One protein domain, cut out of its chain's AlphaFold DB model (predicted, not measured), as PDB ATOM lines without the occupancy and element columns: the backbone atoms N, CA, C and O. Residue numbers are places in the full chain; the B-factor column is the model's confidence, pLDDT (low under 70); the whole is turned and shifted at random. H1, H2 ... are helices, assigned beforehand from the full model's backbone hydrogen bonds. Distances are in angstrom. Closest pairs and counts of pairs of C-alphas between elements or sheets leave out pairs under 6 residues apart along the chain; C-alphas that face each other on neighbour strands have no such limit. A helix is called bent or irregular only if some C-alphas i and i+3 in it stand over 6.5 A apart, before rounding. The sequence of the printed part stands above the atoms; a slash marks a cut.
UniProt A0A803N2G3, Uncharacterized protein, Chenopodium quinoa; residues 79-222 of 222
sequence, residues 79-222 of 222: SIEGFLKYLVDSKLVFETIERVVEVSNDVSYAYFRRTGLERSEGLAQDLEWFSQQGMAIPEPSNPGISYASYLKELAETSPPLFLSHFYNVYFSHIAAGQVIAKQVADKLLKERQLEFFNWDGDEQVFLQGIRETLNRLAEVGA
ATOM      1  N   SER A  79      21.763  14.782  16.033       91.56
ATOM      2  CA  SER A  79      20.978  15.871  16.627       91.56
ATOM      3  C   SER A  79      21.909  16.893  17.279       91.56
ATOM      4  O   SER A  79      22.985  16.530  17.757       91.56
ATOM      5  N   ILE A  80      21.507  18.170  17.331       91.44
ATOM      6  CA  ILE A  80      22.316  19.214  17.987       91.44
ATOM      7  C   ILE A  80      22.521  18.900  19.472       91.44
ATOM      8  O   ILE A  80      23.639  19.006  19.964       91.44
ATOM      9  N   GLU A  81      21.478  18.465  20.183       92.94
ATOM     10  CA  GLU A  81      21.583  18.140  21.611       92.94
ATOM     11  C   GLU A  81      22.559  16.981  21.864       92.94
ATOM     12  O   GLU A  81      23.432  17.074  22.729       92.94
ATOM     13  N   GLY A  82      22.440  15.896  21.089       92.75
ATOM     14  CA  GLY A  82      23.340  14.750  21.198       92.75
ATOM     15  C   GLY A  82      24.776  15.122  20.838       92.75
ATOM     16  O   GLY A  82      25.718  14.693  21.504       92.75
ATOM     17  N   PHE A  83      24.946  15.976  19.829       93.12
ATOM     18  CA  PHE A  83      26.255  16.446  19.409       93.12
ATOM     19  C   PHE A  83      26.916  17.359  20.451       93.12
ATOM     20  O   PHE A  83      28.091  17.171  20.752       93.12
ATOM     21  N   LEU A  84      26.176  18.278  21.079       95.44
ATOM     22  CA  LEU A  84      26.702  19.113  22.165       95.44
ATOM     23  C   LEU A  84      27.139  18.275  23.371       95.44
ATOM     24  O   LEU A  84      28.224  18.504  23.899       95.44
ATOM     25  N   LYS A  85      26.351  17.265  23.765       96.06
ATOM     26  CA  LYS A  85      26.750  16.305  24.811       96.06
ATOM     27  C   LYS A  85      28.060  15.600  24.447       96.06
ATOM     28  O   LYS A  85      28.983  15.557  25.255       96.06
ATOM     29  N   TYR A  86      28.166  15.117  23.208       94.50
ATOM     30  CA  TYR A  86      29.383  14.495  22.691       94.50
ATOM     31  C   TYR A  86      30.601  15.433  22.728       94.50
ATOM     32  O   TYR A  86      31.679  15.003  23.142       94.50
ATOM     33  N   LEU A  87      30.452  16.699  22.325       95.88
ATOM     34  CA  LEU A  87      31.542  17.676  22.354       95.88
ATOM     35  C   LEU A  87      31.990  17.990  23.784       95.88
ATOM     36  O   LEU A  87      33.192  18.028  24.045       95.88
ATOM     37  N   VAL A  88      31.050  18.175  24.715       98.19
ATOM     38  CA  VAL A  88      31.360  18.452  26.126       98.19
ATOM     39  C   VAL A  88      32.099  17.275  26.768       98.19
ATOM     40  O   VAL A  88      33.141  17.473  27.398       98.19
ATOM     41  N   ASP A  89      31.621  16.048  26.557       98.12
ATOM     42  CA  ASP A  89      32.294  14.847  27.057       98.12
ATOM     43  C   ASP A  89      33.678  14.667  26.432       98.12
ATOM     44  O   ASP A  89      34.650  14.383  27.135       98.12
ATOM     45  N   SER A  90      33.788  14.876  25.116       97.31
ATOM     46  CA  SER A  90      35.070  14.800  24.412       97.31
ATOM     47  C   SER A  90      36.045  15.837  24.957       97.31
ATOM     48  O   SER A  90      37.196  15.493  25.227       97.31
ATOM     49  N   LYS A  91      35.592  17.073  25.206       98.38
ATOM     50  CA  LYS A  91      36.428  18.133  25.784       98.38
ATOM     51  C   LYS A  91      36.979  17.708  27.131       98.38
ATOM     52  O   LYS A  91      38.180  17.825  27.344       98.38
ATOM     53  N   LEU A  92      36.133  17.171  28.009       98.69
ATOM     54  CA  LEU A  92      36.562  16.703  29.324       98.69
ATOM     55  C   LEU A  92      37.624  15.595  29.225       98.69
ATOM     56  O   LEU A  92      38.593  15.594  29.989       98.69
ATOM     57  N   VAL A  93      37.461  14.659  28.287       98.56
ATOM     58  CA  VAL A  93      38.420  13.570  28.058       98.56
ATOM     59  C   VAL A  93      39.751  14.106  27.529       98.56
ATOM     60  O   VAL A  93      40.789  13.803  28.120       98.56
ATOM     61  N   PHE A  94      39.739  14.922  26.472       98.50
ATOM     62  CA  PHE A  94      40.960  15.505  25.903       98.50
ATOM     63  C   PHE A  94      41.681  16.398  26.913       98.50
ATOM     64  O   PHE A  94      42.863  16.196  27.159       98.50
ATOM     65  N   GLU A  95      40.967  17.291  27.599       98.56
ATOM     66  CA  GLU A  95      41.537  18.146  28.646       98.56
ATOM     67  C   GLU A  95      42.161  17.324  29.783       98.56
ATOM     68  O   GLU A  95      43.204  17.681  30.331       98.56
ATOM     69  N   THR A  96      41.556  16.186  30.136       98.62
ATOM     70  CA  THR A  96      42.122  15.284  31.144       98.62
ATOM     71  C   THR A  96      43.426  14.658  30.668       98.62
ATOM     72  O   THR A  96      44.397  14.666  31.423       98.62
ATOM     73  N   ILE A  97      43.456  14.147  29.437       98.38
ATOM     74  CA  ILE A  97      44.655  13.557  28.834       98.38
ATOM     75  C   ILE A  97      45.779  14.594  28.759       98.38
ATOM     76  O   ILE A  97      46.881  14.344  29.245       98.38
ATOM     77  N   GLU A  98      45.474  15.768  28.211       98.06
ATOM     78  CA  GLU A  98      46.410  16.876  28.015       98.06
ATOM     79  C   GLU A  98      46.976  17.375  29.345       98.06
ATOM     80  O   GLU A  98      48.188  17.527  29.500       98.06
ATOM     81  N   ARG A  99      46.122  17.544  30.363       97.75
ATOM     82  CA  ARG A  99      46.587  17.940  31.695       97.75
ATOM     83  C   ARG A  99      47.495  16.884  32.311       97.75
ATOM     84  O   ARG A  99      48.506  17.254  32.894       97.75
ATOM     85  N   VAL A 100      47.145  15.599  32.212       97.38
ATOM     86  CA  VAL A 100      47.968  14.510  32.764       97.38
ATOM     87  C   VAL A 100      49.373  14.534  32.162       97.38
ATOM     88  O   VAL A 100      50.350  14.473  32.912       97.38
ATOM     89  N   VAL A 101      49.492  14.659  30.836       96.56
ATOM     90  CA  VAL A 101      50.809  14.686  30.183       96.56
ATOM     91  C   VAL A 101      51.588  15.964  30.505       96.56
ATOM     92  O   VAL A 101      52.800  15.891  30.715       96.56
ATOM     93  N   GLU A 102      50.919  17.117  30.617       96.12
ATOM     94  CA  GLU A 102      51.575  18.401  30.908       96.12
ATOM     95  C   GLU A 102      52.121  18.463  32.344       96.12
ATOM     96  O   GLU A 102      53.262  18.879  32.544       96.12
ATOM     97  N   VAL A 103      51.344  18.031  33.347       93.94
ATOM     98  CA  VAL A 103      51.706  18.217  34.770       93.94
ATOM     99  C   VAL A 103      52.554  17.092  35.358       93.94
ATOM    100  O   VAL A 103      53.184  17.283  36.398       93.94
ATOM    101  N   SER A 104      52.547  15.905  34.752       91.69
ATOM    102  CA  SER A 104      53.265  14.755  35.303       91.69
ATOM    103  C   SER A 104      54.775  14.944  35.244       91.69
ATOM    104  O   SER A 104      55.307  15.402  34.240       91.69
ATOM    105  N   ASN A 105      55.481  14.514  36.287       89.25
ATOM    106  CA  ASN A 105      56.945  14.471  36.301       89.25
ATOM    107  C   ASN A 105      57.513  13.146  35.762       89.25
ATOM    108  O   ASN A 105      58.732  12.977  35.736       89.25
ATOM    109  N   ASP A 106      56.657  12.204  35.351       86.44
ATOM    110  CA  ASP A 106      57.095  10.957  34.729       86.44
ATOM    111  C   ASP A 106      57.733  11.249  33.364       86.44
ATOM    112  O   ASP A 106      57.120  11.853  32.476       86.44
ATOM    113  N   VAL A 107      58.977  10.802  33.192       87.19
ATOM    114  CA  VAL A 107      59.761  10.997  31.964       87.19
ATOM    115  C   VAL A 107      59.055  10.372  30.758       87.19
ATOM    116  O   VAL A 107      59.149  10.899  29.651       87.19
ATOM    117  N   SER A 108      58.288   9.302  30.973       86.50
ATOM    118  CA  SER A 108      57.507   8.623  29.939       86.50
ATOM    119  C   SER A 108      56.468   9.548  29.304       86.50
ATOM    120  O   SER A 108      56.194   9.424  28.114       86.50
ATOM    121  N   TYR A 109      55.903  10.498  30.060       92.94
ATOM    122  CA  TYR A 109      54.873  11.414  29.555       92.94
ATOM    123  C   TYR A 109      55.449  12.671  28.903       92.94
ATOM    124  O   TYR A 109      54.768  13.306  28.100       92.94
ATOM    125  N   ALA A 110      56.705  13.020  29.196       91.81
ATOM    126  CA  ALA A 110      57.337  14.230  28.670       91.81
ATOM    127  C   ALA A 110      57.362  14.270  27.130       91.81
ATOM    128  O   ALA A 110      57.249  15.344  26.544       91.81
ATOM    129  N   TYR A 111      57.454  13.106  26.480       92.06
ATOM    130  CA  TYR A 111      57.448  12.979  25.019       92.06
ATOM    131  C   TYR A 111      56.074  13.194  24.369       92.06
ATOM    132  O   TYR A 111      55.994  13.308  23.149       92.06
ATOM    133  N   PHE A 112      55.000  13.242  25.162       95.69
ATOM    134  CA  PHE A 112      53.620  13.391  24.687       95.69
ATOM    135  C   PHE A 112      53.028  14.767  25.002       95.69
ATOM    136  O   PHE A 112      51.819  14.955  24.917       95.69
ATOM    137  N   ARG A 113      53.872  15.737  25.364       94.94
ATOM    138  CA  ARG A 113      53.466  17.134  25.517       94.94
ATOM    139  C   ARG A 113      53.591  17.857  24.187       94.94
ATOM    140  O   ARG A 113      54.619  17.728  23.525       94.94
ATOM    141  N   ARG A 114      52.601  18.693  23.861       93.38
ATOM    142  CA  ARG A 114      52.636  19.611  22.706       93.38
ATOM    143  C   ARG A 114      52.927  18.865  21.409       93.38
ATOM    144  O   ARG A 114      53.798  19.232  20.627       93.38
ATOM    145  N   THR A 115      52.201  17.773  21.234       95.06
ATOM    146  CA  THR A 115      52.307  16.879  20.079       95.06
ATOM    147  C   THR A 115      51.719  17.494  18.811       95.06
ATOM    148  O   THR A 115      51.963  16.976  17.725       95.06
ATOM    149  N   GLY A 116      50.931  18.565  18.950       94.94
ATOM    150  CA  GLY A 116      50.075  19.096  17.895       94.94
ATOM    151  C   GLY A 116      48.733  18.365  17.825       94.94
ATOM    152  O   GLY A 116      47.857  18.785  17.073       94.94
ATOM    153  N   LEU A 117      48.550  17.291  18.613       96.50
ATOM    154  CA  LEU A 117      47.300  16.545  18.656       96.50
ATOM    155  C   LEU A 117      46.277  17.082  19.673       96.50
ATOM    156  O   LEU A 117      45.131  16.646  19.669       96.50
ATOM    157  N   GLU A 118      46.634  18.042  20.517       97.19
ATOM    158  CA  GLU A 118      45.767  18.606  21.558       97.19
ATOM    159  C   GLU A 118      44.459  19.173  20.972       97.19
ATOM    160  O   GLU A 118      44.483  19.862  19.954       97.19
ATOM    161  N   ARG A 119      43.307  18.850  21.577       97.31
ATOM    162  CA  ARG A 119      41.945  19.174  21.097       97.31
ATOM    163  C   ARG A 119      41.122  20.014  22.058       97.31
ATOM    164  O   ARG A 119      40.114  20.578  21.631       97.31
ATOM    165  N   SER A 120      41.503  20.085  23.333       97.38
ATOM    166  CA  SER A 120      40.684  20.745  24.355       97.38
ATOM    167  C   SER A 120      40.405  22.223  24.047       97.38
ATOM    168  O   SER A 120      39.284  22.687  24.262       97.38
ATOM    169  N   GLU A 121      41.383  22.937  23.482       97.25
ATOM    170  CA  GLU A 121      41.257  24.346  23.099       97.25
ATOM    171  C   GLU A 121      40.303  24.543  21.914       97.25
ATOM    172  O   GLU A 121      39.367  25.335  22.017       97.25
ATOM    173  N   GLY A 122      40.469  23.782  20.827       96.75
ATOM    174  CA  GLY A 122      39.556  23.838  19.678       96.75
ATOM    175  C   GLY A 122      38.112  23.516  20.076       96.75
ATOM    176  O   GLY A 122      37.183  24.234  19.717       96.75
ATOM    177  N   LEU A 123      37.924  22.511  20.937       97.44
ATOM    178  CA  LEU A 123      36.612  22.187  21.505       97.44
ATOM    179  C   LEU A 123      36.023  23.324  22.345       97.44
ATOM    180  O   LEU A 123      34.812  23.539  22.314       97.44
ATOM    181  N   ALA A 124      36.845  24.043  23.112       98.25
ATOM    182  CA  ALA A 124      36.379  25.193  23.880       98.25
ATOM    183  C   ALA A 124      35.865  26.307  22.955       98.25
ATOM    184  O   ALA A 124      34.793  26.853  23.212       98.25
ATOM    185  N   GLN A 125      36.581  26.585  21.860       97.81
ATOM    186  CA  GLN A 125      36.170  27.572  20.854       97.81
ATOM    187  C   GLN A 125      34.862  27.165  20.162       97.81
ATOM    188  O   GLN A 125      33.955  27.984  20.002       97.81
ATOM    189  N   ASP A 126      34.728  25.890  19.797       96.38
ATOM    190  CA  ASP A 126      33.510  25.370  19.176       96.38
ATOM    191  C   ASP A 126      32.299  25.487  20.114       96.38
ATOM    192  O   ASP A 126      31.238  25.967  19.706       96.38
ATOM    193  N   LEU A 127      32.445  25.092  21.383       97.44
ATOM    194  CA  LEU A 127      31.381  25.196  22.389       97.44
ATOM    195  C   LEU A 127      31.009  26.652  22.690       97.44
ATOM    196  O   LEU A 127      29.824  26.965  22.824       97.44
ATOM    197  N   GLU A 128      31.991  27.553  22.758       97.62
ATOM    198  CA  GLU A 128      31.733  28.985  22.904       97.62
ATOM    199  C   GLU A 128      30.926  29.517  21.715       97.62
ATOM    200  O   GLU A 128      29.929  30.218  21.904       97.62
ATOM    201  N   TRP A 129      31.284  29.122  20.492       96.06
ATOM    202  CA  TRP A 129      30.521  29.486  19.304       96.06
ATOM    203  C   TRP A 129      29.068  28.995  19.381       96.06
ATOM    204  O   TRP A 129      28.152  29.782  19.130       96.06
ATOM    205  N   PHE A 130      28.827  27.743  19.786       95.50
ATOM    206  CA  PHE A 130      27.469  27.221  19.997       95.50
ATOM    207  C   PHE A 130      26.693  28.039  21.042       95.50
ATOM    208  O   PHE A 130      25.526  28.375  20.822       95.50
ATOM    209  N   SER A 131      27.348  28.424  22.139       96.44
ATOM    210  CA  SER A 131      26.752  29.290  23.159       96.44
ATOM    211  C   SER A 131      26.377  30.665  22.597       96.44
ATOM    212  O   SER A 131      25.306  31.183  22.917       96.44
ATOM    213  N   GLN A 132      27.211  31.256  21.733       96.31
ATOM    214  CA  GLN A 132      26.926  32.537  21.071       96.31
ATOM    215  C   GLN A 132      25.739  32.452  20.102       96.31
ATOM    216  O   GLN A 132      25.050  33.447  19.887       96.31
ATOM    217  N   GLN A 133      25.453  31.267  19.553       93.12
ATOM    218  CA  GLN A 133      24.238  31.016  18.769       93.12
ATOM    219  C   GLN A 133      22.976  30.854  19.643       93.12
ATOM    220  O   GLN A 133      21.898  30.578  19.117       93.12
ATOM    221  N   GLY A 134      23.087  31.011  20.967       94.88
ATOM    222  CA  GLY A 134      21.976  30.880  21.909       94.88
ATOM    223  C   GLY A 134      21.662  29.438  22.311       94.88
ATOM    224  O   GLY A 134      20.585  29.182  22.849       94.88
ATOM    225  N   MET A 135      22.567  28.490  22.049       94.88
ATOM    226  CA  MET A 135      22.386  27.095  22.450       94.88
ATOM    227  C   MET A 135      22.853  26.881  23.890       94.88
ATOM    228  O   MET A 135      23.901  27.379  24.297       94.88
ATOM    229  N   ALA A 136      22.083  26.116  24.662       95.75
ATOM    230  CA  ALA A 136      22.468  25.740  26.016       95.75
ATOM    231  C   ALA A 136      23.541  24.644  25.967       95.75
ATOM    232  O   ALA A 136      23.293  23.551  25.455       95.75
ATOM    233  N   ILE A 137      24.724  24.937  26.507       97.69
ATOM    234  CA  ILE A 137      25.800  23.953  26.633       97.69
ATOM    235  C   ILE A 137      25.488  23.053  27.835       97.69
ATOM    236  O   ILE A 137      25.315  23.572  28.939       97.69
ATOM    237  N   PRO A 138      25.357  21.729  27.644       97.31
ATOM    238  CA  PRO A 138      25.075  20.819  28.744       97.31
ATOM    239  C   PRO A 138      26.304  20.654  29.644       97.31
ATOM    240  O   PRO A 138      27.440  20.856  29.219       97.31
ATOM    241  N   GLU A 139      26.074  20.210  30.876       97.00
ATOM    242  CA  GLU A 139      27.149  19.701  31.730       97.00
ATOM    243  C   GLU A 139      27.684  18.358  31.194       97.00
ATOM    244  O   GLU A 139      26.938  17.631  30.520       97.00
ATOM    245  N   PRO A 140      28.943  17.990  31.505       97.19
ATOM    246  CA  PRO A 140      29.487  16.684  31.156       97.19
ATOM    247  C   PRO A 140      28.610  15.538  31.658       97.19
ATOM    248  O   PRO A 140      28.126  15.537  32.792       97.19
ATOM    249  N   SER A 141      28.422  14.540  30.806       96.31
ATOM    250  CA  SER A 141      27.615  13.374  31.112       96.31
ATOM    251  C   SER A 141      28.398  12.346  31.939       96.31
ATOM    252  O   SER A 141      29.631  12.371  32.031       96.31
ATOM    253  N   ASN A 142      27.680  11.393  32.540       97.06
ATOM    254  CA  ASN A 142      28.290  10.315  33.324       97.06
ATOM    255  C   ASN A 142      29.364   9.526  32.545       97.06
ATOM    256  O   ASN A 142      30.414   9.264  33.137       97.06
ATOM    257  N   PRO A 143      29.168   9.157  31.260       95.56
ATOM    258  CA  PRO A 143      30.230   8.601  30.421       95.56
ATOM    259  C   PRO A 143      31.521   9.431  30.393       95.56
ATOM    260  O   PRO A 143      32.594   8.882  30.657       95.56
ATOM    261  N   GLY A 144      31.430  10.740  30.129       95.75
ATOM    262  CA  GLY A 144      32.590  11.634  30.095       95.75
ATOM    263  C   GLY A 144      33.294  11.715  31.452       95.75
ATOM    264  O   GLY A 144      34.508  11.526  31.541       95.75
ATOM    265  N   ILE A 145      32.524  11.912  32.526       98.25
ATOM    266  CA  ILE A 145      33.037  12.011  33.904       98.25
ATOM    267  C   ILE A 145      33.715  10.711  34.351       98.25
ATOM    268  O   ILE A 145      34.821  10.740  34.904       98.25
ATOM    269  N   SER A 146      33.067   9.569  34.116       98.25
ATOM    270  CA  SER A 146      33.585   8.259  34.524       98.25
ATOM    271  C   SER A 146      34.871   7.936  33.776       98.25
ATOM    272  O   SER A 146      35.847   7.504  34.389       98.25
ATOM    273  N   TYR A 147      34.912   8.206  32.467       98.44
ATOM    274  CA  TYR A 147      36.099   7.921  31.675       98.44
ATOM    275  C   TYR A 147      37.265   8.850  32.029       98.44
ATOM    276  O   TYR A 147      38.382   8.378  32.214       98.44
ATOM    277  N   ALA A 148      37.013  10.145  32.230       98.44
ATOM    278  CA  ALA A 148      38.035  11.077  32.699       98.44
ATOM    279  C   ALA A 148      38.598  10.686  34.077       98.44
ATOM    280  O   ALA A 148      39.804  10.776  34.305       98.44
ATOM    281  N   SER A 149      37.747  10.219  34.993       98.50
ATOM    282  CA  SER A 149      38.191   9.732  36.306       98.50
ATOM    283  C   SER A 149      39.063   8.481  36.175       98.50
ATOM    284  O   SER A 149      40.143   8.428  36.754       98.50
ATOM    285  N   TYR A 150      38.650   7.531  35.334       98.56
ATOM    286  CA  TYR A 150      39.422   6.325  35.036       98.56
ATOM    287  C   TYR A 150      40.786   6.634  34.396       98.56
ATOM    288  O   TYR A 150      41.793   6.038  34.764       98.56
ATOM    289  N   LEU A 151      40.861   7.608  33.483       98.44
ATOM    290  CA  LEU A 151      42.130   8.025  32.876       98.44
ATOM    291  C   LEU A 151      43.109   8.600  33.905       98.44
ATOM    292  O   LEU A 151      44.305   8.330  33.811       98.44
ATOM    293  N   LYS A 152      42.620   9.359  34.893       97.94
ATOM    294  CA  LYS A 152      43.459   9.858  35.994       97.94
ATOM    295  C   LYS A 152      43.988   8.713  36.853       97.94
ATOM    296  O   LYS A 152      45.177   8.684  37.140       97.94
ATOM    297  N   GLU A 153      43.131   7.754  37.199       97.62
ATOM    298  CA  GLU A 153      43.541   6.566  37.954       97.62
ATOM    299  C   GLU A 153      44.618   5.774  37.202       97.62
ATOM    300  O   GLU A 153      45.650   5.423  37.775       97.62
ATOM    301  N   LEU A 154      44.432   5.533  35.899       96.88
ATOM    302  CA  LEU A 154      45.443   4.866  35.077       96.88
ATOM    303  C   LEU A 154      46.752   5.648  35.017       96.88
ATOM    304  O   LEU A 154      47.818   5.044  35.063       96.88
ATOM    305  N   ALA A 155      46.691   6.977  34.931       95.81
ATOM    306  CA  ALA A 155      47.889   7.803  34.879       95.81
ATOM    307  C   ALA A 155      48.759   7.673  36.137       95.81
ATOM    308  O   ALA A 155      49.981   7.793  36.037       95.81
ATOM    309  N   GLU A 156      48.136   7.423  37.292       93.31
ATOM    310  CA  GLU A 156      48.804   7.229  38.583       93.31
ATOM    311  C   GLU A 156      49.241   5.775  38.811       93.31
ATOM    312  O   GLU A 156      50.288   5.524  39.406       93.31
ATOM    313  N   THR A 157      48.444   4.809  38.352       94.75
ATOM    314  CA  THR A 157      48.633   3.385  38.681       94.75
ATOM    315  C   THR A 157      49.374   2.597  37.607       94.75
ATOM    316  O   THR A 157      50.056   1.621  37.920       94.75
ATOM    317  N   SER A 158      49.235   2.981  36.336       94.25
ATOM    318  CA  SER A 158      49.794   2.251  35.202       94.25
ATOM    319  C   SER A 158      50.013   3.156  33.981       94.25
ATOM    320  O   SER A 158      49.166   3.215  33.076       94.25
ATOM    321  N   PRO A 159      51.192   3.800  33.891       92.81
ATOM    322  CA  PRO A 159      51.569   4.605  32.735       92.81
ATOM    323  C   PRO A 159      51.413   3.912  31.375       92.81
ATOM    324  O   PRO A 159      50.882   4.539  30.455       92.81
ATOM    325  N   PRO A 160      51.764   2.619  31.208       92.88
ATOM    326  CA  PRO A 160      51.549   1.928  29.938       92.88
ATOM    327  C   PRO A 160      50.069   1.823  29.544       92.88
ATOM    328  O   PRO A 160      49.728   1.976  28.370       92.88
ATOM    329  N   LEU A 161      49.167   1.589  30.507       94.06
ATOM    330  CA  LEU A 161      47.729   1.527  30.228       94.06
ATOM    331  C   LEU A 161      47.165   2.912  29.915       94.06
ATOM    332  O   LEU A 161      46.387   3.046  28.971       94.06
ATOM    333  N   PHE A 162      47.590   3.946  30.641       96.94
ATOM    334  CA  PHE A 162      47.226   5.319  30.306       96.94
ATOM    335  C   PHE A 162      47.658   5.682  28.876       96.94
ATOM    336  O   PHE A 162      46.836   6.146  28.086       96.94
ATOM    337  N   LEU A 163      48.909   5.393  28.502       95.69
ATOM    338  CA  LEU A 163      49.438   5.667  27.161       95.69
ATOM    339  C   LEU A 163      48.731   4.855  26.063       95.69
ATOM    340  O   LEU A 163      48.548   5.338  24.942       95.69
ATOM    341  N   SER A 164      48.257   3.652  26.390       95.00
ATOM    342  CA  SER A 164      47.394   2.869  25.504       95.00
ATOM    343  C   SER A 164      46.072   3.598  25.210       95.00
ATOM    344  O   SER A 164      45.657   3.727  24.052       95.00
ATOM    345  N   HIS A 165      45.424   4.145  26.243       97.00
ATOM    346  CA  HIS A 165      44.211   4.947  26.085       97.00
ATOM    347  C   HIS A 165      44.472   6.269  25.354       97.00
ATOM    348  O   HIS A 165      43.716   6.598  24.440       97.00
ATOM    349  N   PHE A 166      45.555   6.976  25.694       97.38
ATOM    350  CA  PHE A 166      46.020   8.181  24.999       97.38
ATOM    351  C   PHE A 166      46.061   7.949  23.484       97.38
ATOM    352  O   PHE A 166      45.377   8.639  22.724       97.38
ATOM    353  N   TYR A 167      46.785   6.916  23.040       96.38
ATOM    354  CA  TYR A 167      46.904   6.610  21.616       96.38
ATOM    355  C   TYR A 167      45.554   6.271  20.995       96.38
ATOM    356  O   TYR A 167      45.219   6.793  19.934       96.38
ATOM    357  N   ASN A 168      44.762   5.416  21.644       94.75
ATOM    358  CA  ASN A 168      43.489   4.974  21.087       94.75
ATOM    359  C   ASN A 168      42.478   6.115  20.944       94.75
ATOM    360  O   ASN A 168      41.702   6.092  19.988       94.75
ATOM    361  N   VAL A 169      42.483   7.104  21.842       95.88
ATOM    362  CA  VAL A 169      41.618   8.290  21.748       95.88
ATOM    363  C   VAL A 169      41.999   9.130  20.526       95.88
ATOM    364  O   VAL A 169      41.149   9.346  19.659       95.88
ATOM    365  N   TYR A 170      43.272   9.514  20.384       96.00
ATOM    366  CA  TYR A 170      43.727  10.301  19.231       96.00
ATOM    367  C   TYR A 170      43.606   9.543  17.909       96.00
ATOM    368  O   TYR A 170      43.061  10.068  16.941       96.00
ATOM    369  N   PHE A 171      44.036   8.280  17.871       93.94
ATOM    370  CA  PHE A 171      43.896   7.427  16.691       93.94
ATOM    371  C   PHE A 171      42.434   7.299  16.266       93.94
ATOM    372  O   PHE A 171      42.121   7.367  15.079       93.94
ATOM    373  N   SER A 172      41.526   7.134  17.230       91.19
ATOM    374  CA  SER A 172      40.101   7.019  16.934       91.19
ATOM    375  C   SER A 172      39.515   8.306  16.377       91.19
ATOM    376  O   SER A 172      38.739   8.229  15.421       91.19
ATOM    377  N   HIS A 173      39.894   9.452  16.946       93.50
ATOM    378  CA  HIS A 173      39.469  10.772  16.485       93.50
ATOM    379  C   HIS A 173      39.967  11.059  15.069       93.50
ATOM    380  O   HIS A 173      39.175  11.387  14.194       93.50
ATOM    381  N   ILE A 174      41.245  10.811  14.794       92.00
ATOM    382  CA  ILE A 174      41.829  11.010  13.462       92.00
ATOM    383  C   ILE A 174      41.191  10.069  12.428       92.00
ATOM    384  O   ILE A 174      40.844  10.491  11.329       92.00
ATOM    385  N   ALA A 175      41.001   8.791  12.770       86.88
ATOM    386  CA  ALA A 175      40.510   7.800  11.814       86.88
ATOM    387  C   ALA A 175      39.003   7.908  11.520       86.88
ATOM    388  O   ALA A 175      38.588   7.648  10.394       86.88
ATOM    389  N   ALA A 176      38.172   8.215  12.523       78.19
ATOM    390  CA  ALA A 176      36.710   8.209  12.380       78.19
ATOM    391  C   ALA A 176      36.038   9.562  12.631       78.19
ATOM    392  O   ALA A 176      34.923   9.770  12.152       78.19
ATOM    393  N   GLY A 177      36.698  10.484  13.332       81.19
ATOM    394  CA  GLY A 177      36.154  11.807  13.634       81.19
ATOM    395  C   GLY A 177      35.808  12.586  12.371       81.19
ATOM    396  O   GLY A 177      34.749  13.194  12.324       81.19
ATOM    397  N   GLN A 178      36.603  12.458  11.303       77.62
ATOM    398  CA  GLN A 178      36.346  13.133  10.023       77.62
ATOM    399  C   GLN A 178      35.007  12.736   9.374       77.62
ATOM    400  O   GLN A 178      34.323  13.568   8.779       77.62
ATOM    401  N   VAL A 179      34.586  11.472   9.509       82.12
ATOM    402  CA  VAL A 179      33.295  11.012   8.966       82.12
ATOM    403  C   VAL A 179      32.136  11.621   9.753       82.12
ATOM    404  O   VAL A 179      31.172  12.097   9.154       82.12
ATOM    405  N   ILE A 180      32.256  11.650  11.084       81.62
ATOM    406  CA  ILE A 180      31.266  12.268  11.977       81.62
ATOM    407  C   ILE A 180      31.194  13.775  11.708       81.62
ATOM    408  O   ILE A 180      30.103  14.311  11.530       81.62
ATOM    409  N   ALA A 181      32.349  14.436  11.614       81.88
ATOM    410  CA  ALA A 181      32.479  15.858  11.325       81.88
ATOM    411  C   ALA A 181      31.745  16.234  10.044       81.88
ATOM    412  O   ALA A 181      30.922  17.143  10.055       81.88
ATOM    413  N   LYS A 182      31.986  15.485   8.961       83.19
ATOM    414  CA  LYS A 182      31.328  15.713   7.676       83.19
ATOM    415  C   LYS A 182      29.810  15.566   7.783       83.19
ATOM    416  O   LYS A 182      29.079  16.456   7.374       83.19
ATOM    417  N   GLN A 183      29.328  14.479   8.387       83.75
ATOM    418  CA  GLN A 183      27.886  14.249   8.536       83.75
ATOM    419  C   GLN A 183      27.198  15.329   9.381       83.75
ATOM    420  O   GLN A 183      26.086  15.746   9.059       83.75
ATOM    421  N   VAL A 184      27.850  15.791  10.449       86.25
ATOM    422  CA  VAL A 184      27.340  16.864  11.310       86.25
ATOM    423  C   VAL A 184      27.412  18.220  10.608       86.25
ATOM    424  O   VAL A 184      26.456  18.987  10.687       86.25
ATOM    425  N   ALA A 185      28.490  18.518   9.883       85.50
ATOM    426  CA  ALA A 185      28.625  19.760   9.127       85.50
ATOM    427  C   ALA A 185      27.545  19.884   8.043       85.50
ATOM    428  O   ALA A 185      26.881  20.921   7.953       85.50
ATOM    429  N   ASP A 186      27.320  18.796   7.298       84.75
ATOM    430  CA  ASP A 186      26.330  18.715   6.223       84.75
ATOM    431  C   ASP A 186      24.896  18.843   6.765       84.75
ATOM    432  O   ASP A 186      24.068  19.552   6.190       84.75
ATOM    433  N   LYS A 187      24.581  18.168   7.882       85.94
ATOM    434  CA  LYS A 187      23.206  18.095   8.410       85.94
ATOM    435  C   LYS A 187      22.854  19.196   9.412       85.94
ATOM    436  O   LYS A 187      21.694  19.595   9.474       85.94
ATOM    437  N   LEU A 188      23.810  19.664  10.218       85.81
ATOM    438  CA  LEU A 188      23.548  20.519  11.385       85.81
ATOM    439  C   LEU A 188      24.214  21.898  11.325       85.81
ATOM    440  O   LEU A 188      23.684  22.833  11.923       85.81
ATOM    441  N   LEU A 189      25.352  22.053  10.636       85.38
ATOM    442  CA  LEU A 189      26.194  23.256  10.772       85.38
ATOM    443  C   LEU A 189      26.319  24.105   9.504       85.38
ATOM    444  O   LEU A 189      27.126  25.034   9.489       85.38
ATOM    445  N   LYS A 190      25.523  23.831   8.462       83.94
ATOM    446  CA  LYS A 190      25.542  24.581   7.190       83.94
ATOM    447  C   LYS A 190      26.969  24.735   6.641       83.94
ATOM    448  O   LYS A 190      27.388  25.843   6.322       83.94
ATOM    449  N   GLU A 191      27.715  23.632   6.599       79.62
ATOM    450  CA  GLU A 191      29.099  23.570   6.096       79.62
ATOM    451  C   GLU A 191      30.160  24.293   6.955       79.62
ATOM    452  O   GLU A 191      31.323  24.366   6.556       79.62
ATOM    453  N   ARG A 192      29.828  24.785   8.162       86.62
ATOM    454  CA  ARG A 192      30.852  25.266   9.104       86.62
ATOM    455  C   ARG A 192      31.772  24.113   9.508       86.62
ATOM    456  O   ARG A 192      31.312  23.072   9.976       86.62
ATOM    457  N   GLN A 193      33.075  24.354   9.408       88.38
ATOM    458  CA  GLN A 193      34.094  23.481   9.977       88.38
ATOM    459  C   GLN A 193      34.324  23.825  11.450       88.38
ATOM    460  O   GLN A 193      34.333  24.997  11.826       88.38
ATOM    461  N   LEU A 194      34.456  22.791  12.275       91.75
ATOM    462  CA  LEU A 194      34.721  22.911  13.704       91.75
ATOM    463  C   LEU A 194      36.214  22.751  13.965       91.75
ATOM    464  O   LEU A 194      36.851  21.866  13.386       91.75
ATOM    465  N   GLU A 195      36.743  23.547  14.888       94.44
ATOM    466  CA  GLU A 195      38.156  23.512  15.269       94.44
ATOM    467  C   GLU A 195      38.555  22.151  15.849       94.44
ATOM    468  O   GLU A 195      39.676  21.678  15.665       94.44
ATOM    469  N   PHE A 196      37.608  21.442  16.466       94.50
ATOM    470  CA  PHE A 196      37.808  20.088  16.962       94.50
ATOM    471  C   PHE A 196      38.339  19.107  15.897       94.50
ATOM    472  O   PHE A 196      39.118  18.201  16.222       94.50
ATOM    473  N   PHE A 197      37.966  19.292  14.628       91.69
ATOM    474  CA  PHE A 197      38.370  18.424  13.515       91.69
ATOM    475  C   PHE A 197      39.460  19.029  12.617       91.69
ATOM    476  O   PHE A 197      39.893  18.359  11.677       91.69
ATOM    477  N   ASN A 198      39.922  20.245  12.926       90.88
ATOM    478  CA  ASN A 198      40.938  20.967  12.164       90.88
ATOM    479  C   ASN A 198      42.302  20.914  12.855       90.88
ATOM    480  O   ASN A 198      42.412  21.144  14.055       90.88
ATOM    481  N   TRP A 199      43.360  20.653  12.094       91.50
ATOM    482  CA  TRP A 199      44.719  20.512  12.615       91.50
ATOM    483  C   TRP A 199      45.639  21.590  12.048       91.50
ATOM    484  O   TRP A 199      45.551  21.919  10.866       91.50
ATOM    485  N   ASP A 200      46.552  22.109  12.874       92.00
ATOM    486  CA  ASP A 200      47.629  22.992  12.411       92.00
ATOM    487  C   ASP A 200      48.803  22.150  11.885       92.00
ATOM    488  O   ASP A 200      49.849  22.007  12.520       92.00
ATOM    489  N   GLY A 201      48.572  21.483  10.754       91.88
ATOM    490  CA  GLY A 201      49.521  20.573  10.115       91.88
ATOM    491  C   GLY A 201      48.901  19.235   9.718       91.88
ATOM    492  O   GLY A 201      47.684  19.087   9.679       91.88
ATOM    493  N   ASP A 202      49.760  18.266   9.393       92.94
ATOM    494  CA  ASP A 202      49.347  16.921   8.979       92.94
ATOM    495  C   ASP A 202      49.196  16.007  10.203       92.94
ATOM    496  O   ASP A 202      50.178  15.563  10.812       92.94
ATOM    497  N   GLU A 203      47.951  15.685  10.554       92.56
ATOM    498  CA  GLU A 203      47.638  14.852  11.708       92.56
ATOM    499  C   GLU A 203      48.169  13.419  11.590       92.56
ATOM    500  O   GLU A 203      48.432  12.776  12.611       92.56
ATOM    501  N   GLN A 204      48.375  12.905  10.371       93.12
ATOM    502  CA  GLN A 204      48.977  11.588  10.174       93.12
ATOM    503  C   GLN A 204      50.460  11.612  10.529       93.12
ATOM    504  O   GLN A 204      50.957  10.642  11.105       93.12
ATOM    505  N   VAL A 205      51.156  12.713  10.236       95.00
ATOM    506  CA  VAL A 205      52.561  12.908  10.622       95.00
ATOM    507  C   VAL A 205      52.686  13.015  12.140       95.00
ATOM    508  O   VAL A 205      53.522  12.328  12.732       95.00
ATOM    509  N   PHE A 206      51.822  13.794  12.794       95.00
ATOM    510  CA  PHE A 206      51.807  13.898  14.260       95.00
ATOM    511  C   PHE A 206      51.522  12.547  14.926       95.00
ATOM    512  O   PHE A 206      52.247  12.109  15.824       95.00
ATOM    513  N   LEU A 207      50.513  11.825  14.432       94.31
ATOM    514  CA  LEU A 207      50.174  10.496  14.927       94.31
ATOM    515  C   LEU A 207      51.304   9.484  14.694       94.31
ATOM    516  O   LEU A 207      51.544   8.624  15.544       94.31
ATOM    517  N   GLN A 208      52.015   9.577  13.571       94.12
ATOM    518  CA  GLN A 208      53.180   8.743  13.297       94.12
ATOM    519  C   GLN A 208      54.305   8.994  14.315       94.12
ATOM    520  O   GLN A 208      54.864   8.033  14.846       94.12
ATOM    521  N   GLY A 209      54.564  10.255  14.677       94.56
ATOM    522  CA  GLY A 209      55.523  10.602  15.732       94.56
ATOM    523  C   GLY A 209      55.159  10.004  17.100       94.56
ATOM    524  O   GLY A 209      56.027   9.493  17.816       94.56
ATOM    525  N   ILE A 210      53.868   9.977  17.443       94.94
ATOM    526  CA  ILE A 210      53.369   9.310  18.659       94.94
ATOM    527  C   ILE A 210      53.612   7.800  18.597       94.94
ATOM    528  O   ILE A 210      54.069   7.222  19.584       94.94
ATOM    529  N   ARG A 211      53.361   7.155  17.449       94.81
ATOM    530  CA  ARG A 211      53.604   5.711  17.279       94.81
ATOM    531  C   ARG A 211      55.064   5.345  17.501       94.81
ATOM    532  O   ARG A 211      55.367   4.434  18.264       94.81
ATOM    533  N   GLU A 212      55.972   6.083  16.876       94.62
ATOM    534  CA  GLU A 212      57.414   5.863  17.017       94.62
ATOM    535  C   GLU A 212      57.893   6.082  18.453       94.62
ATOM    536  O   GLU A 212      58.771   5.374  18.945       94.62
ATOM    537  N   THR A 213      57.309   7.053  19.150       93.75
ATOM    538  CA  THR A 213      57.606   7.314  20.561       93.75
ATOM    539  C   THR A 213      57.116   6.176  21.457       93.75
ATOM    540  O   THR A 213      57.883   5.680  22.278       93.75
ATOM    541  N   LEU A 214      55.884   5.700  21.259       93.75
ATOM    542  CA  LEU A 214      55.326   4.573  22.015       93.75
ATOM    543  C   LEU A 214      56.095   3.272  21.781       93.75
ATOM    544  O   LEU A 214      56.376   2.561  22.740       93.75
ATOM    545  N   ASN A 215      56.484   2.981  20.535       93.00
ATOM    546  CA  ASN A 215      57.292   1.802  20.224       93.00
ATOM    547  C   ASN A 215      58.649   1.857  20.939       93.00
ATOM    548  O   ASN A 215      59.035   0.886  21.583       93.00
ATOM    549  N   ARG A 216      59.326   3.016  20.928       91.25
ATOM    550  CA  ARG A 216      60.594   3.196  21.654       91.25
ATOM    551  C   ARG A 216      60.440   3.011  23.162       91.25
ATOM    552  O   ARG A 216      61.271   2.352  23.778       91.25
ATOM    553  N   LEU A 217      59.388   3.567  23.767       88.81
ATOM    554  CA  LEU A 217      59.137   3.388  25.201       88.81
ATOM    555  C   LEU A 217      58.840   1.924  25.554       88.81
ATOM    556  O   LEU A 217      59.310   1.443  26.583       88.81
ATOM    557  N   ALA A 218      58.111   1.208  24.696       86.56
ATOM    558  CA  ALA A 218      57.811  -0.206  24.896       86.56
ATOM    559  C   ALA A 218      59.056  -1.100  24.781       86.56
ATOM    560  O   ALA A 218      59.177  -2.058  25.535       86.56
ATOM    561  N   GLU A 219      59.991  -0.777  23.886       84.81
ATOM    562  CA  GLU A 219      61.258  -1.508  23.742       84.81
ATOM    563  C   GLU A 219      62.212  -1.286  24.924       84.81
ATOM    564  O   GLU A 219      62.927  -2.204  25.310       84.81
ATOM    565  N   VAL A 220      62.238  -0.079  25.500       75.94
ATOM    566  CA  VAL A 220      63.112   0.258  26.641       75.94
ATOM    567  C   VAL A 220      62.543  -0.247  27.974       75.94
ATOM    568  O   VAL A 220      63.303  -0.490  28.911       75.94
ATOM    569  N   GLY A 221      61.219  -0.385  28.074       60.12
ATOM    570  CA  GLY A 221      60.522  -0.874  29.267       60.12
ATOM    571  C   GLY A 221      60.289  -2.391  29.330       60.12
ATOM    572  O   GLY A 221      59.752  -2.850  30.339       60.12
ATOM    573  N   ALA A 222      60.644  -3.146  28.282       48.97
ATOM    574  CA  ALA A 222      60.539  -4.611  28.202       48.97
ATOM    575  C   ALA A 222      61.841  -5.316  28.618       48.97
ATOM    576  O   ALA A 222      61.737  -6.402  29.237       48.97
TER     577      ALA A 222
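What this domain is: This is residues 79 to 222 of the 222 residues of an uncharacterized protein of Chenopodium quinoa (UniProt A0A803N2G3). A long helix, H1, runs through the middle of an elongated all-helix body, with H3 packed on one side of it and H4 on the opposite side. From H4 the chain folds back into the long bent helix H5, whose first arm H5a runs slantwise past H1, and H6 packs on H5a at the side away from H4. The printed part has 144 residues with six named helices, H1 to H6 in order along the chain, and no named strand. It is compact, with a radius of gyration of the C-alphas of 15.9 A, and spans 50 by 31 by 20 A.

How they stand to each other: Begin with H1, residues 80 to 103, the hub, which touches three other helices. H2, residues 107 to 110, touches it only at the corner, at the C-alphas of Val 101 and Tyr 109, 5.3 A apart. H3, residues 120 to 132, touches H1 at a shallow tilt of 32 degrees, only just short of steep, opposite ways; their closest C-alphas are those of Glu 95 and Ser 120, 5.1 A apart. H4, residues 142 to 157, touches H1 the same way at a shallow tilt of 13 degrees, closest at the C-alphas of Asp 89 and Gly 144, 4.4 A apart. H5, residues 159 to 188, was assigned as one helix by its hydrogen bonds but is bent: C-alphas 175 and 178 are 7.0 A apart, and its arms H5a, residues 159 to 175, and H5b, residues 178 to 188, stand at a steep tilt of 52 degrees. H4 and H5a form a helical hairpin, closest at the C-alphas of Leu 154 and Phe 162, 5.1 A apart; H1, H4 and H5a make a bundle, a group of three helices or arms. H6, residues 203 to 220, touches H5a at a shallow tilt of 21 degrees, opposite ways, closest at the C-alphas of Ile 174 and Glu 203, 7.2 A apart, and is apart from H1. In H1, H3, H4, H5a, H5b and H6 every O i to N i+4 pair is within hydrogen-bond range; H2 is too short for such a pair, and its one O i to N i+3 pair is within range.

Where its parts are: Find C-alpha 80 at (22.316, 19.214, 17.987); from there H1 runs 33.9 A to C-alpha 103. H4 is 22.1 A long and H5a 23.9 A. H6 runs 26.0 A to C-alpha 220 at (63.112, 0.258, 26.641).

The domain as a whole: The C-alphas of Gly 134 and Ala 222, 52.8 A apart, are the two farthest apart. The printed part has no cut, and the link from H5 to H6, residues 189 to 202, is long. Mean pLDDT of the printed part is 92.8; look for values under 70 at residues 221 to 222.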